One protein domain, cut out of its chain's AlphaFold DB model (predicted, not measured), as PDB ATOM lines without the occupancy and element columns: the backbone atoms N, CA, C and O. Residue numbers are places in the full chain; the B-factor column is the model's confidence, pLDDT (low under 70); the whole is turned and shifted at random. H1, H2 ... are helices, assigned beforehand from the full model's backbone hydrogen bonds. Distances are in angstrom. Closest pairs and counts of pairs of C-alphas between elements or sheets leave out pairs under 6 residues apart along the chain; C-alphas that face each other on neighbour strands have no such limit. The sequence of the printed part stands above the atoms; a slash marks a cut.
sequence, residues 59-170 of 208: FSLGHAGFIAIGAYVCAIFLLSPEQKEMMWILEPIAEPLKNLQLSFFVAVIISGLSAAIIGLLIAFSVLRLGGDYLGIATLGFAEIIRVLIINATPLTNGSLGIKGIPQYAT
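Overview. This is residues 59 to 170 of the 208 residues of the protein "Branched-chain amino acid transport system permease protein" of Bartonella sp. JB15 (UniProt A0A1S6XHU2). Two long helices, H4 and H5, form a V closed by the link of residues 127 to 131, and a third long helix, H1, runs between its arms and packs on both. Three short helices, H2, H3 and H6, lie toward the open end of the V, which the last stretch, residues 157 to 170, crosses. The 112 printed residues hold six named helices, H1 to H6 in chain order, and no named strand: the class is all helix. The whole is compact, with a radius of gyration of the C-alphas of 15.3 A, and elongated, spanning 48 by 30 by 23 A.

Arrangement. H1, residues 63 to 78, touches H4, residues 104 to 126, the closest C-alphas being those of Gly 70 and Ser 111, 4.6 A apart. Their tilt of 32 degrees, opposite ways, is shallow, only just short of steep. With residues 63 to 69 alone, H1 touches residues 141 to 146 of H5, residues 132 to 151, at a shallow tilt of 28 degrees, the same way; the closest C-alphas, Gly 65 and Ala 142, are 4.1 A apart. H4 touches H5 with residues 122 to 126 alone, at a steep tilt of 49 degrees, opposite ways; the closest C-alphas, Val 126 and Leu 134, are 6.7 A apart. The helix packing is mostly aligned, but only just: 2 of 3 tilts are shallow. H2, residues 81 to 87, and H3, residues 95 to 98, only just touch, with 3 pairs of C-alphas within 8 A, closest at Pro 81 and Lys 98, 5.9 A. H6, residues 153 to 156, is near H3 and close but not clearly touching H1, closest at the C-alphas of Tyr 72 and Thr 156, 6.8 A. In H1, H2 and H5 every O i to N i+4 pair is within hydrogen-bond range, in H4 18 of 19; H3 and H6 are too short for one.

Along the chain. H1 begins at C-alpha 63 (198.373, 167.431, 143.650) and is 22.5 A long. H4 measures 32.0 A and H5 29.0 A, ending at C-alpha 151 (200.051, 153.257, 157.878). H2, H3 and H6 measure 10.1, 5.4 and 5.7 A.

Size, cuts and confidence. The C-alphas of Glu 82 and Gly 131 are farthest apart, 47.7 A. The printed part has no cut, and no link is long. Mean pLDDT of the printed part is 91.0; no printed residue is under 70.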
ATOM      1  N   PHE A  59     205.500 176.592 141.122       86.62
ATOM      2  CA  PHE A  59     205.540 175.153 140.906       86.62
ATOM      3  C   PHE A  59     205.058 174.399 142.155       86.62
ATOM      4  O   PHE A  59     205.534 174.650 143.261       86.62
ATOM      5  N   SER A  60     204.112 173.470 141.988       88.06
ATOM      6  CA  SER A  60     203.558 172.640 143.067       88.06
ATOM      7  C   SER A  60     203.491 171.179 142.632       88.06
ATOM      8  O   SER A  60     203.013 170.878 141.540       88.06
ATOM      9  N   LEU A  61     203.940 170.275 143.506       89.69
ATOM     10  CA  LEU A  61     203.918 168.819 143.307       89.69
ATOM     11  C   LEU A  61     202.956 168.102 144.269       89.69
ATOM     12  O   LEU A  61     202.907 166.874 144.316       89.69
ATOM     13  N   GLY A  62     202.160 168.861 145.025       91.00
ATOM     14  CA  GLY A  62     201.258 168.331 146.052       91.00
ATOM     15  C   GLY A  62     199.989 167.662 145.516       91.00
ATOM     16  O   GLY A  62     199.321 166.944 146.259       91.00
ATOM     17  N   HIS A  63     199.646 167.872 144.239       92.06
ATOM     18  CA  HIS A  63     198.373 167.431 143.650       92.06
ATOM     19  C   HIS A  63     198.098 165.941 143.840       92.06
ATOM     20  O   HIS A  63     196.971 165.577 144.167       92.06
ATOM     21  N   ALA A  64     199.114 165.083 143.713       92.56
ATOM     22  CA  ALA A  64     198.958 163.640 143.897       92.56
ATOM     23  C   ALA A  64     198.435 163.269 145.298       92.56
ATOM     24  O   ALA A  64     197.608 162.366 145.424       92.56
ATOM     25  N   GLY A  65     198.854 163.996 146.338       94.31
ATOM     26  CA  GLY A  65     198.365 163.792 147.703       94.31
ATOM     27  C   GLY A  65     196.880 164.136 147.844       94.31
ATOM     28  O   GLY A  65     196.113 163.359 148.408       94.31
ATOM     29  N   PHE A  66     196.442 165.258 147.268       94.75
ATOM     30  CA  PHE A  66     195.031 165.659 147.306       94.75
ATOM     31  C   PHE A  66     194.125 164.718 146.508       94.75
ATOM     32  O   PHE A  66     193.027 164.393 146.963       94.75
ATOM     33  N   ILE A  67     194.605 164.227 145.362       95.31
ATOM     34  CA  ILE A  67     193.915 163.183 144.593       95.31
ATOM     35  C   ILE A  67     193.768 161.922 145.439       95.31
ATOM     36  O   ILE A  67     192.683 161.348 145.477       95.31
ATOM     37  N   ALA A  68     194.832 161.498 146.130       95.50
ATOM     38  CA  ALA A  68     194.796 160.309 146.971       95.50
ATOM     39  C   ALA A  68     193.744 160.447 148.081       95.50
ATOM     40  O   ALA A  68     192.913 159.557 148.233       95.50
ATOM     41  N   ILE A  69     193.704 161.579 148.791       96.50
ATOM     42  CA  ILE A  69     192.693 161.832 149.833       96.50
ATOM     43  C   ILE A  69     191.278 161.691 149.260       96.50
ATOM     44  O   ILE A  69     190.484 160.906 149.775       96.50
ATOM     45  N   GLY A  70     190.974 162.395 148.165       95.62
ATOM     46  CA  GLY A  70     189.656 162.320 147.535       95.62
ATOM     47  C   GLY A  70     189.312 160.903 147.060       95.62
ATOM     48  O   GLY A  70     188.215 160.410 147.318       95.62
ATOM     49  N   ALA A  71     190.258 160.209 146.426       94.44
ATOM     50  CA  ALA A  71     190.056 158.858 145.914       94.44
ATOM     51  C   ALA A  71     189.766 157.847 147.033       94.44
ATOM     52  O   ALA A  71     188.815 157.076 146.914       94.44
ATOM     53  N   TYR A  72     190.533 157.871 148.129       94.94
ATOM     54  CA  TYR A  72     190.313 156.973 149.264       94.94
ATOM     55  C   TYR A  72     188.990 157.267 149.970       94.94
ATOM     56  O   TYR A  72     188.220 156.339 150.213       94.94
ATOM     57  N   VAL A  73     188.680 158.539 150.239       95.25
ATOM     58  CA  VAL A  73     187.416 158.921 150.889       95.25
ATOM     59  C   VAL A  73     186.220 158.510 150.028       95.25
ATOM     60  O   VAL A  73     185.280 157.898 150.531       95.25
ATOM     61  N   CYS A  74     186.274 158.767 148.720       94.75
ATOM     62  CA  CYS A  74     185.230 158.350 147.787       94.75
ATOM     63  C   CYS A  74     185.082 156.818 147.764       94.75
ATOM     64  O   CYS A  74     183.979 156.303 147.943       94.75
ATOM     65  N   ALA A  75     186.186 156.076 147.628       93.88
ATOM     66  CA  ALA A  75     186.170 154.615 147.582       93.88
ATOM     67  C   ALA A  75     185.559 153.996 148.850       93.88
ATOM     68  O   ALA A  75     184.711 153.112 148.753       93.88
ATOM     69  N   ILE A  76     185.926 154.499 150.031       93.31
ATOM     70  CA  ILE A  76     185.390 154.043 151.319       93.31
ATOM     71  C   ILE A  76     183.870 154.235 151.398       93.31
ATOM     72  O   ILE A  76     183.177 153.367 151.926       93.31
ATOM     73  N   PHE A  77     183.328 155.339 150.882       93.94
ATOM     74  CA  PHE A  77     181.883 155.584 150.906       93.94
ATOM     75  C   PHE A  77     181.100 154.810 149.836       93.94
ATOM     76  O   PHE A  77     179.905 154.585 150.022       93.94
ATOM     77  N   LEU A  78     181.747 154.398 148.741       93.56
ATOM     78  CA  LEU A  78     181.115 153.620 147.667       93.56
ATOM     79  C   LEU A  78     181.006 152.123 147.974       93.56
ATOM     80  O   LEU A  78     180.106 151.465 147.448       93.56
ATOM     81  N   LEU A  79     181.939 151.576 148.756       91.81
ATOM     82  CA  LEU A  79     181.953 150.154 149.091       91.81
ATOM     83  C   LEU A  79     180.732 149.778 149.936       91.81
ATOM     84  O   LEU A  79     180.387 150.471 150.897       91.81
ATOM     85  N   SER A  80     180.122 148.643 149.603       90.38
ATOM     86  CA  SER A  80     179.084 148.045 150.446       90.38
ATOM     87  C   SER A  80     179.667 147.526 151.769       90.38
ATOM     88  O   SER A  80     180.860 147.205 151.825       90.38
ATOM     89  N   PRO A  81     178.855 147.418 152.840       88.12
ATOM     90  CA  PRO A  81     179.312 146.879 154.123       88.12
ATOM     91  C   PRO A  81     179.942 145.484 153.994       88.12
ATOM     92  O   PRO A  81     180.988 145.220 154.578       88.12
ATOM     93  N   GLU A  82     179.370 144.633 153.139       87.38
ATOM     94  CA  GLU A  82     179.876 143.287 152.845       87.38
ATOM     95  C   GLU A  82     181.271 143.329 152.201       87.38
ATOM     96  O   GLU A  82     182.187 142.626 152.627       87.38
ATOM     97  N   GLN A  83     181.476 144.208 151.211       88.62
ATOM     98  CA  GLN A  83     182.787 144.382 150.576       88.62
ATOM     99  C   GLN A  83     183.839 144.904 151.561       88.62
ATOM    100  O   GLN A  83     185.003 144.511 151.476       88.62
ATOM    101  N   LYS A  84     183.448 145.766 152.508       89.06
ATOM    102  CA  LYS A  84     184.352 146.277 153.549       89.06
ATOM    103  C   LYS A  84     184.799 145.170 154.497       89.06
ATOM    104  O   LYS A  84     185.990 145.073 154.778       89.06
ATOM    105  N   GLU A  85     183.883 144.315 154.945       86.06
ATOM    106  CA  GLU A  85     184.225 143.181 155.813       86.06
ATOM    107  C   GLU A  85     185.178 142.192 155.131       86.06
ATOM    108  O   GLU A  85     186.115 141.712 155.762       86.06
ATOM    109  N   MET A  86     184.999 141.935 153.831       85.75
ATOM    110  CA  MET A  86     185.890 141.044 153.077       85.75
ATOM    111  C   MET A  86     187.293 141.629 152.849       85.75
ATOM    112  O   MET A  86     188.247 140.879 152.644       85.75
ATOM    113  N   MET A  87     187.432 142.958 152.833       86.50
ATOM    114  CA  MET A  87     188.698 143.624 152.516       86.50
ATOM    115  C   MET A  87     189.589 143.893 153.730       86.50
ATOM    116  O   MET A  87     190.811 143.773 153.613       86.50
ATOM    117  N   TRP A  88     189.003 144.282 154.863       87.94
ATOM    118  CA  TRP A  88     189.728 144.621 156.093       87.94
ATOM    119  C   TRP A  88     190.061 143.355 156.895       87.94
ATOM    120  O   TRP A  88     189.454 143.058 157.920       87.94
ATOM    121  N   ILE A  89     191.027 142.586 156.380       83.62
ATOM    122  CA  ILE A  89     191.414 141.267 156.919       83.62
ATOM    123  C   ILE A  89     192.344 141.394 158.137       83.62
ATOM    124  O   ILE A  89     192.257 140.591 159.062       83.62
ATOM    125  N   LEU A  90     193.264 142.367 158.121       82.75
ATOM    126  CA  LEU A  90     194.295 142.526 159.158       82.75
ATOM    127  C   LEU A  90     193.731 143.155 160.435       82.75
ATOM    128  O   LEU A  90     193.929 142.640 161.532       82.75
ATOM    129  N   GLU A  91     193.032 144.273 160.272       84.38
ATOM    130  CA  GLU A  91     192.411 145.037 161.346       84.38
ATOM    131  C   GLU A  91     191.004 145.432 160.906       84.38
ATOM    132  O   GLU A  91     190.817 145.760 159.730       84.38
ATOM    133  N   PRO A  92     190.015 145.426 161.813       82.75
ATOM    134  CA  PRO A  92     188.669 145.843 161.467       82.75
ATOM    135  C   PRO A  92     188.656 147.322 161.074       82.75
ATOM    136  O   PRO A  92     189.348 148.156 161.664       82.75
ATOM    137  N   ILE A  93     187.827 147.655 160.086       86.12
ATOM    138  CA  ILE A  93     187.573 149.048 159.724       86.12
ATOM    139  C   ILE A  93     187.000 149.811 160.927       86.12
ATOM    140  O   ILE A  93     186.244 149.250 161.724       86.12
ATOM    141  N   ALA A  94     187.321 151.102 161.036       85.75
ATOM    142  CA  ALA A  94     186.746 151.973 162.058       85.75
ATOM    143  C   ALA A  94     185.208 151.839 162.118       85.75
ATOM    144  O   ALA A  94     184.523 151.985 161.100       85.75
ATOM    145  N   GLU A  95     184.667 151.610 163.320       82.06
ATOM    146  CA  GLU A  95     183.236 151.363 163.568       82.06
ATOM    147  C   GLU A  95     182.266 152.303 162.823       82.06
ATOM    148  O   GLU A  95     181.335 151.790 162.193       82.06
ATOM    149  N   PRO A  96     182.458 153.642 162.794       85.06
ATOM    150  CA  PRO A  96     181.519 154.532 162.105       85.06
ATOM    151  C   PRO A  96     181.487 154.346 160.581       85.06
ATOM    152  O   PRO A  96     180.498 154.693 159.937       85.06
ATOM    153  N   LEU A  97     182.551 153.808 159.981       84.31
ATOM    154  CA  LEU A  97     182.670 153.647 158.530       84.31
ATOM    155  C   LEU A  97     182.196 152.277 158.042       84.31
ATOM    156  O   LEU A  97     181.943 152.117 156.843       84.31
ATOM    157  N   LYS A  98     182.066 151.304 158.948       84.25
ATOM    158  CA  LYS A  98     181.761 149.910 158.619       84.25
ATOM    159  C   LYS A  98     180.445 149.763 157.852       84.25
ATOM    160  O   LYS A  98     180.417 149.174 156.778       84.25
ATOM    161  N   ASN A  99     179.376 150.363 158.373       85.81
ATOM    162  CA  ASN A  99     178.017 150.196 157.842       85.81
ATOM    163  C   ASN A  99     177.596 151.305 156.868       85.81
ATOM    164  O   ASN A  99     176.484 151.290 156.347       85.81
ATOM    165  N   LEU A 100     178.454 152.300 156.648       89.06
ATOM    166  CA  LEU A 100     178.081 153.505 155.923       89.06
ATOM    167  C   LEU A 100     178.358 153.348 154.428       89.06
ATOM    168  O   LEU A 100     179.513 153.331 154.010       89.06
ATOM    169  N   GLN A 101     177.306 153.269 153.623       91.31
ATOM    170  CA  GLN A 101     177.387 153.331 152.165       91.31
ATOM    171  C   GLN A 101     176.604 154.552 151.691       91.31
ATOM    172  O   GLN A 101     175.448 154.743 152.070       91.31
ATOM    173  N   LEU A 102     177.236 155.389 150.875       91.81
ATOM    174  CA  LEU A 102     176.618 156.594 150.334       91.81
ATOM    175  C   LEU A 102     176.402 156.453 148.830       91.81
ATOM    176  O   LEU A 102     177.085 155.694 148.142       91.81
ATOM    177  N   SER A 103     175.445 157.218 148.307       92.31
ATOM    178  CA  SER A 103     175.266 157.335 146.865       92.31
ATOM    179  C   SER A 103     176.479 158.016 146.231       92.31
ATOM    180  O   SER A 103     177.147 158.844 146.856       92.31
ATOM    181  N   PHE A 104     176.743 157.695 144.961       90.62
ATOM    182  CA  PHE A 104     177.900 158.207 144.225       90.62
ATOM    183  C   PHE A 104     178.044 159.738 144.317       90.62
ATOM    184  O   PHE A 104     179.127 160.231 144.609       90.62
ATOM    185  N   PHE A 105     176.951 160.495 144.160       91.25
ATOM    186  CA  PHE A 105     176.977 161.963 144.256       91.25
ATOM    187  C   PHE A 105     177.443 162.470 145.606       91.25
ATOM    188  O   PHE A 105     178.316 163.333 145.683       91.25
ATOM    189  N   VAL A 106     176.847 161.934 146.668       93.44
ATOM    190  CA  VAL A 106     177.136 162.369 148.030       93.44
ATOM    191  C   VAL A 106     178.573 161.994 148.384       93.44
ATOM    192  O   VAL A 106     179.298 162.820 148.934       93.44
ATOM    193  N   ALA A 107     179.023 160.803 147.983       94.38
ATOM    194  CA  ALA A 107     180.398 160.363 148.171       94.38
ATOM    195  C   ALA A 107     181.411 161.275 147.457       94.38
ATOM    196  O   ALA A 107     182.396 161.681 148.072       94.38
ATOM    197  N   VAL A 108     181.156 161.661 146.199       94.19
ATOM    198  CA  VAL A 108     182.042 162.570 145.450       94.19
ATOM    199  C   VAL A 108     182.112 163.942 146.121       94.19
ATOM    200  O   VAL A 108     183.209 164.452 146.336       94.19
ATOM    201  N   ILE A 109     180.978 164.517 146.532       94.94
ATOM    202  CA  ILE A 109     180.954 165.823 147.210       94.94
ATOM    203  C   ILE A 109     181.710 165.767 148.542       94.94
ATOM    204  O   ILE A 109     182.564 166.617 148.791       94.94
ATOM    205  N   ILE A 110     181.451 164.757 149.378       96.25
ATOM    206  CA  ILE A 110     182.151 164.594 150.660       96.25
ATOM    207  C   ILE A 110     183.648 164.384 150.429       96.25
ATOM    208  O   ILE A 110     184.463 164.967 151.141       96.25
ATOM    209  N   SER A 111     184.030 163.616 149.407       95.44
ATOM    210  CA  SER A 111     185.438 163.430 149.061       95.44
ATOM    211  C   SER A 111     186.115 164.742 148.647       95.44
ATOM    212  O   SER A 111     187.201 165.048 149.143       95.44
ATOM    213  N   GLY A 112     185.445 165.579 147.848       95.00
ATOM    214  CA  GLY A 112     185.933 166.906 147.474       95.00
ATOM    215  C   GLY A 112     186.071 167.836 148.679       95.00
ATOM    216  O   GLY A 112     187.100 168.488 148.838       95.00
ATOM    217  N   LEU A 113     185.077 167.841 149.573       96.62
ATOM    218  CA  LEU A 113     185.122 168.610 150.821       96.62
ATOM    219  C   LEU A 113     186.258 168.146 151.736       96.62
ATOM    220  O   LEU A 113     186.977 168.979 152.281       96.62
ATOM    221  N   SER A 114     186.472 166.837 151.873       96.38
ATOM    222  CA  SER A 114     187.573 166.307 152.681       96.38
ATOM    223  C   SER A 114     188.942 166.737 152.137       96.38
ATOM    224  O   SER A 114     189.785 167.210 152.899       96.38
ATOM    225  N   ALA A 115     189.137 166.677 150.814       96.19
ATOM    226  CA  ALA A 115     190.358 167.143 150.168       96.19
ATOM    227  C   ALA A 115     190.538 168.662 150.326       96.19
ATOM    228  O   ALA A 115     191.652 169.116 150.579       96.19
ATOM    229  N   ALA A 116     189.455 169.443 150.256       94.88
ATOM    230  CA  ALA A 116     189.479 170.886 150.473       94.88
ATOM    231  C   ALA A 116     189.847 171.262 151.919       94.88
ATOM    232  O   ALA A 116     190.646 172.171 152.123       94.88
ATOM    233  N   ILE A 117     189.320 170.549 152.921       96.75
ATOM    234  CA  ILE A 117     189.639 170.780 154.341       96.75
ATOM    235  C   ILE A 117     191.125 170.514 154.608       96.75
ATOM    236  O   ILE A 117     191.807 171.352 155.199       96.75
ATOM    237  N   ILE A 118     191.650 169.379 154.134       95.06
ATOM    238  CA  ILE A 118     193.080 169.067 154.269       95.06
ATOM    239  C   ILE A 118     193.934 170.053 153.461       95.06
ATOM    240  O   ILE A 118     194.972 170.510 153.938       95.06
ATOM    241  N   GLY A 119     193.474 170.438 152.270       93.81
ATOM    242  CA  GLY A 119     194.098 171.469 151.443       93.81
ATOM    243  C   GLY A 119     194.215 172.809 152.155       93.81
ATOM    244  O   GLY A 119     195.283 173.412 152.121       93.81
ATOM    245  N   LEU A 120     193.171 173.245 152.861       93.69
ATOM    246  CA  LEU A 120     193.175 174.484 153.638       93.69
ATOM    247  C   LEU A 120     194.185 174.421 154.789       93.69
ATOM    248  O   LEU A 120     194.948 175.367 154.994       93.69
ATOM    249  N   LEU A 121     194.235 173.293 155.501       93.12
ATOM    250  CA  LEU A 121     195.194 173.079 156.584       93.12
ATOM    251  C   LEU A 121     196.641 173.151 156.072       93.12
ATOM    252  O   LEU A 121     197.476 173.836 156.663       93.12
ATOM    253  N   ILE A 122     196.936 172.485 154.953       92.62
ATOM    254  CA  ILE A 122     198.272 172.507 154.342       92.62
ATOM    255  C   ILE A 122     198.592 173.899 153.790       92.62
ATOM    256  O   ILE A 122     199.702 174.396 153.991       92.62
ATOM    257  N   ALA A 123     197.623 174.562 153.154       89.50
ATOM    258  CA  ALA A 123     197.794 175.901 152.601       89.50
ATOM    259  C   ALA A 123     198.272 176.889 153.669       89.50
ATOM    260  O   ALA A 123     199.200 177.647 153.409       89.50
ATOM    261  N   PHE A 124     197.742 176.832 154.893       89.94
ATOM    262  CA  PHE A 124     198.184 177.715 155.977       89.94
ATOM    263  C   PHE A 124     199.701 177.651 156.243       89.94
ATOM    264  O   PHE A 124     200.345 178.681 156.450       89.94
ATOM    265  N   SER A 125     200.285 176.453 156.190       87.75
ATOM    266  CA  SER A 125     201.724 176.241 156.391       87.75
ATOM    267  C   SER A 125     202.552 176.648 155.170       87.75
ATOM    268  O   SER A 125     203.686 177.105 155.300       87.75
ATOM    269  N   VAL A 126     201.978 176.488 153.979       89.50
ATOM    270  CA  VAL A 126     202.672 176.614 152.695       89.50
ATOM    271  C   VAL A 126     202.609 178.036 152.125       89.50
ATOM    272  O   VAL A 126     203.527 178.442 151.422       89.50
ATOM    273  N   LEU A 127     201.606 178.840 152.494       84.62
ATOM    274  CA  LEU A 127     201.447 180.241 152.063       84.62
ATOM    275  C   LEU A 127     202.623 181.156 152.452       84.62
ATOM    276  O   LEU A 127     202.745 182.259 151.930       84.62
ATOM    277  N   ARG A 128     203.484 180.714 153.376       85.62
ATOM    278  CA  ARG A 128     204.699 181.433 153.791       85.62
ATOM    279  C   ARG A 128     205.905 181.151 152.889       85.62
ATOM    280  O   ARG A 128     206.954 181.756 153.086       85.62
ATOM    281  N   LEU A 129     205.774 180.220 151.945       89.44
ATOM    282  CA  LEU A 129     206.834 179.775 151.047       89.44
ATOM    283  C   LEU A 129     206.575 180.309 149.636       89.44
ATOM    284  O   LEU A 129     205.436 180.363 149.181       89.44
ATOM    285  N   GLY A 130     207.643 180.679 148.935       86.56
ATOM    286  CA  GLY A 130     207.585 181.135 147.547       86.56
ATOM    287  C   GLY A 130     208.611 180.416 146.678       86.56
ATOM    288  O   GLY A 130     209.594 179.870 147.184       86.56
ATOM    289  N   GLY A 131     208.377 180.426 145.365       86.19
ATOM    290  CA  GLY A 131     209.291 179.842 144.381       86.19
ATOM    291  C   GLY A 131     209.509 178.340 144.586       86.19
ATOM    292  O   GLY A 131     208.570 177.602 144.876       86.19
ATOM    293  N   ASP A 132     210.755 177.889 144.465       90.19
ATOM    294  CA  ASP A 132     211.108 176.462 144.485       90.19
ATOM    295  C   ASP A 132     210.860 175.788 145.842       90.19
ATOM    296  O   ASP A 132     210.553 174.594 145.910       90.19
ATOM    297  N   TYR A 133     210.910 176.558 146.935       91.62
ATOM    298  CA  TYR A 133     210.602 176.055 148.276       91.62
ATOM    299  C   TYR A 133     209.155 175.564 148.389       91.62
ATOM    300  O   TYR A 133     208.893 174.595 149.103       91.62
ATOM    301  N   LEU A 134     208.227 176.185 147.650       91.56
ATOM    302  CA  LEU A 134     206.841 175.729 147.549       91.56
ATOM    303  C   LEU A 134     206.771 174.324 146.929       91.56
ATOM    304  O   LEU A 134     206.074 173.443 147.436       91.56
ATOM    305  N   GLY A 135     207.530 174.099 145.855       90.56
ATOM    306  CA  GLY A 135     207.592 172.816 145.159       90.56
ATOM    307  C   GLY A 135     208.123 171.697 146.055       90.56
ATOM    308  O   GLY A 135     207.500 170.639 146.161       90.56
ATOM    309  N   ILE A 136     209.226 171.951 146.768       93.50
ATOM    310  CA  ILE A 136     209.824 170.978 147.699       93.50
ATOM    311  C   ILE A 136     208.861 170.663 148.852       93.50
ATOM    312  O   ILE A 136     208.631 169.494 149.166       93.50
ATOM    313  N   ALA A 137     208.257 171.690 149.458       94.00
ATOM    314  CA  ALA A 137     207.327 171.502 150.567       94.00
ATOM    315  C   ALA A 137     206.089 170.697 150.146       94.00
ATOM    316  O   ALA A 137     205.683 169.772 150.846       94.00
ATOM    317  N   THR A 138     205.505 171.005 148.985       93.56
ATOM    318  CA  THR A 138     204.303 170.317 148.489       93.56
ATOM    319  C   THR A 138     204.561 168.858 148.106       93.56
ATOM    320  O   THR A 138     203.699 168.019 148.368       93.56
ATOM    321  N   LEU A 139     205.748 168.521 147.587       94.25
ATOM    322  CA  LEU A 139     206.172 167.124 147.414       94.25
ATOM    323  C   LEU A 139     206.267 166.402 148.762       94.25
ATOM    324  O   LEU A 139     205.765 165.287 148.898       94.25
ATOM    325  N   GLY A 140     206.853 167.057 149.769       95.06
ATOM    326  CA  GLY A 140     206.909 166.536 151.134       95.06
ATOM    327  C   GLY A 140     205.518 166.239 151.698       95.06
ATOM    328  O   GLY A 140     205.293 165.158 152.235       95.06
ATOM    329  N   PHE A 141     204.548 167.140 151.508       94.81
ATOM    330  CA  PHE A 141     203.161 166.902 151.925       94.81
ATOM    331  C   PHE A 141     202.503 165.735 151.186       94.81
ATOM    332  O   PHE A 141     201.825 164.931 151.824       94.81
ATOM    333  N   ALA A 142     202.706 165.605 149.871       95.19
ATOM    334  CA  ALA A 142     202.188 164.463 149.118       95.19
ATOM    335  C   ALA A 142     202.744 163.134 149.654       95.19
ATOM    336  O   ALA A 142     202.001 162.162 149.802       95.19
ATOM    337  N   GLU A 143     204.029 163.111 150.010       96.19
ATOM    338  CA  GLU A 143     204.673 161.941 150.594       96.19
ATOM    339  C   GLU A 143     204.166 161.640 152.010       96.19
ATOM    340  O   GLU A 143     203.848 160.493 152.317       96.19
ATOM    341  N   ILE A 144     203.991 162.661 152.854       95.94
ATOM    342  CA  ILE A 144     203.385 162.505 154.185       95.94
ATOM    343  C   ILE A 144     201.983 161.900 154.062       95.94
ATOM    344  O   ILE A 144     201.665 160.946 154.768       95.94
ATOM    345  N   ILE A 145     201.155 162.399 153.138       96.25
ATOM    346  CA  ILE A 145     199.815 161.855 152.881       96.25
ATOM    347  C   ILE A 145     199.901 160.380 152.474       96.25
ATOM    348  O   ILE A 145     199.157 159.556 153.006       96.25
ATOM    349  N   ARG A 146     200.823 160.019 151.574       95.62
ATOM    350  CA  ARG A 146     201.032 158.625 151.156       95.62
ATOM    351  C   ARG A 146     201.408 157.730 152.337       95.62
ATOM    352  O   ARG A 146     200.836 156.653 152.493       95.62
ATOM    353  N   VAL A 147     202.346 158.173 153.172       96.38
ATOM    354  CA  VAL A 147     202.780 157.443 154.371       96.38
ATOM    355  C   VAL A 147     201.615 157.273 155.344       96.38
ATOM    356  O   VAL A 147     201.406 156.166 155.835       96.38
ATOM    357  N   LEU A 148     200.811 158.313 155.578       96.00
ATOM    358  CA  LEU A 148     199.614 158.218 156.418       96.00
ATOM    359  C   LEU A 148     198.611 157.207 155.860       96.00
ATOM    360  O   LEU A 148     198.121 156.370 156.608       96.00
ATOM    361  N   ILE A 149     198.350 157.226 154.552       95.38
ATOM    362  CA  ILE A 149     197.447 156.271 153.900       95.38
ATOM    363  C   ILE A 149     197.944 154.832 154.066       95.38
ATOM    364  O   ILE A 149     197.141 153.947 154.330       95.38
ATOM    365  N   ILE A 150     199.243 154.575 153.930       94.56
ATOM    366  CA  ILE A 150     199.783 153.211 154.033       94.56
ATOM    367  C   ILE A 150     199.807 152.715 155.486       94.56
ATOM    368  O   ILE A 150     199.634 151.520 155.717       94.56
ATOM    369  N   ASN A 151     199.996 153.613 156.457       94.19
ATOM    370  CA  ASN A 151     200.051 153.257 157.878       94.19
ATOM    371  C   ASN A 151     198.678 153.266 158.570       94.19
ATOM    372  O   ASN A 151     198.526 152.645 159.615       94.19
ATOM    373  N   ALA A 152     197.668 153.942 158.015       91.31
ATOM    374  CA  ALA A 152     196.319 154.001 158.578       91.31
ATOM    375  C   ALA A 152     195.494 152.744 158.243       91.31
ATOM    376  O   ALA A 152     194.436 152.829 157.612       91.31
ATOM    377  N   THR A 153     195.962 151.572 158.682       88.50
ATOM    378  CA  THR A 153     195.331 150.262 158.433       88.50
ATOM    379  C   THR A 153     193.818 150.236 158.712       88.50
ATOM    380  O   THR A 153     193.087 149.815 157.806       88.50
ATOM    381  N   PRO A 154     193.280 150.791 159.823       87.50
ATOM    382  CA  PRO A 154     191.841 150.735 160.108       87.50
ATOM    383  C   PRO A 154     190.988 151.637 159.207       87.50
ATOM    384  O   PRO A 154     189.764 151.530 159.214       87.50
ATOM    385  N   LEU A 155     191.603 152.559 158.457       89.00
ATOM    386  CA  LEU A 155     190.889 153.560 157.662       89.00
ATOM    387  C   LEU A 155     190.984 153.301 156.157       89.00
ATOM    388  O   LEU A 155     190.004 153.489 155.447       89.00
ATOM    389  N   THR A 156     192.147 152.886 155.659       91.56
ATOM    390  CA  THR A 156     192.458 152.830 154.213       91.56
ATOM    391  C   THR A 156     192.791 151.430 153.708       91.56
ATOM    392  O   THR A 156     193.050 151.265 152.514       91.56
ATOM    393  N   ASN A 157     192.808 150.435 154.601       91.38
ATOM    394  CA  ASN A 157     193.340 149.091 154.361       91.38
ATOM    395  C   ASN A 157     194.870 149.065 154.132       91.38
ATOM    396  O   ASN A 157     195.420 148.107 153.584       91.38
ATOM    397  N   GLY A 158     195.565 150.137 154.535       90.88
ATOM    398  CA  GLY A 158     197.022 150.247 154.517       90.88
ATOM    399  C   GLY A 158     197.652 149.944 153.155       90.88
ATOM    400  O   GLY A 158     197.204 150.426 152.113       90.88
ATOM    401  N   SER A 159     198.703 149.121 153.154       90.94
ATOM    402  CA  SER A 159     199.447 148.729 151.948       90.94
ATOM    403  C   SER A 159     198.673 147.815 150.987       90.94
ATOM    404  O   SER A 159     199.040 147.729 149.815       90.94
ATOM    405  N   LEU A 160     197.602 147.149 151.442       90.50
ATOM    406  CA  LEU A 160     196.765 146.289 150.594       90.50
ATOM    407  C   LEU A 160     195.883 147.109 149.642       90.50
ATOM    408  O   LEU A 160     195.529 146.638 148.553       90.50
ATOM    409  N   GLY A 161     195.561 148.340 150.050       90.12
ATOM    410  CA  GLY A 161     194.711 149.265 149.317       90.12
ATOM    411  C   GLY A 161     193.264 148.789 149.176       90.12
ATOM    412  O   GLY A 161     192.819 147.821 149.797       90.12
ATOM    413  N   ILE A 162     192.516 149.497 148.327       91.62
ATOM    414  CA  ILE A 162     191.094 149.249 148.081       91.62
ATOM    415  C   ILE A 162     190.900 148.685 146.671       91.62
ATOM    416  O   ILE A 162     191.384 149.254 145.692       91.62
ATOM    417  N   LYS A 163     190.187 147.559 146.558       89.12
ATOM    418  CA  LYS A 163     189.925 146.856 145.292       89.12
ATOM    419  C   LYS A 163     188.432 146.573 145.142       89.12
ATOM    420  O   LYS A 163     187.688 146.633 146.109       89.12
ATOM    421  N   GLY A 164     187.996 146.270 143.919       86.00
ATOM    422  CA  GLY A 164     186.598 145.900 143.660       86.00
ATOM    423  C   GLY A 164     185.597 147.046 143.841       86.00
ATOM    424  O   GLY A 164     184.435 146.792 144.145       86.00
ATOM    425  N   ILE A 165     186.035 148.298 143.664       89.56
ATOM    426  CA  ILE A 165     185.165 149.473 143.783       89.56
ATOM    427  C   ILE A 165     184.039 149.368 142.736       89.56
ATOM    428  O   ILE A 165     184.344 149.219 141.546       89.56
ATOM    429  N   PRO A 166     182.760 149.462 143.143       87.56
ATOM    430  CA  PRO A 166     181.637 149.459 142.212       87.56
ATOM    431  C   PRO A 166     181.756 150.562 141.152       87.56
ATOM    432  O   PRO A 166     182.066 151.717 141.457       87.56
ATOM    433  N   GLN A 167     181.478 150.222 139.893       84.00
ATOM    434  CA  GLN A 167     181.616 151.141 138.759       84.00
ATOM    435  C   GLN A 167     180.384 152.044 138.590       84.00
ATOM    436  O   GLN A 167     179.673 151.975 137.592       84.00
ATOM    437  N   TYR A 168     180.128 152.924 139.560       85.38
ATOM    438  CA  TYR A 168     179.049 153.920 139.447       85.38
ATOM    439  C   TYR A 168     179.421 155.130 138.571       85.38
ATOM    440  O   TYR A 168     178.545 155.870 138.118       85.38
ATOM    441  N   ALA A 169     180.715 155.338 138.316       82.75
ATOM    442  CA  ALA A 169     181.235 156.446 137.523       82.75
ATOM    443  C   ALA A 169     181.064 156.190 136.015       82.75
ATOM    444  O   ALA A 169     181.979 155.721 135.335       82.75
ATOM    445  N   THR A 170     179.877 156.498 135.494       89.25
ATOM    446  CA  THR A 170     179.590 156.422 134.056       89.25
ATOM    447  C   THR A 170     180.324 157.512 133.273       89.25
ATOM    448  O   THR A 170     180.776 158.519 133.827       89.25
TER     449      THR A 170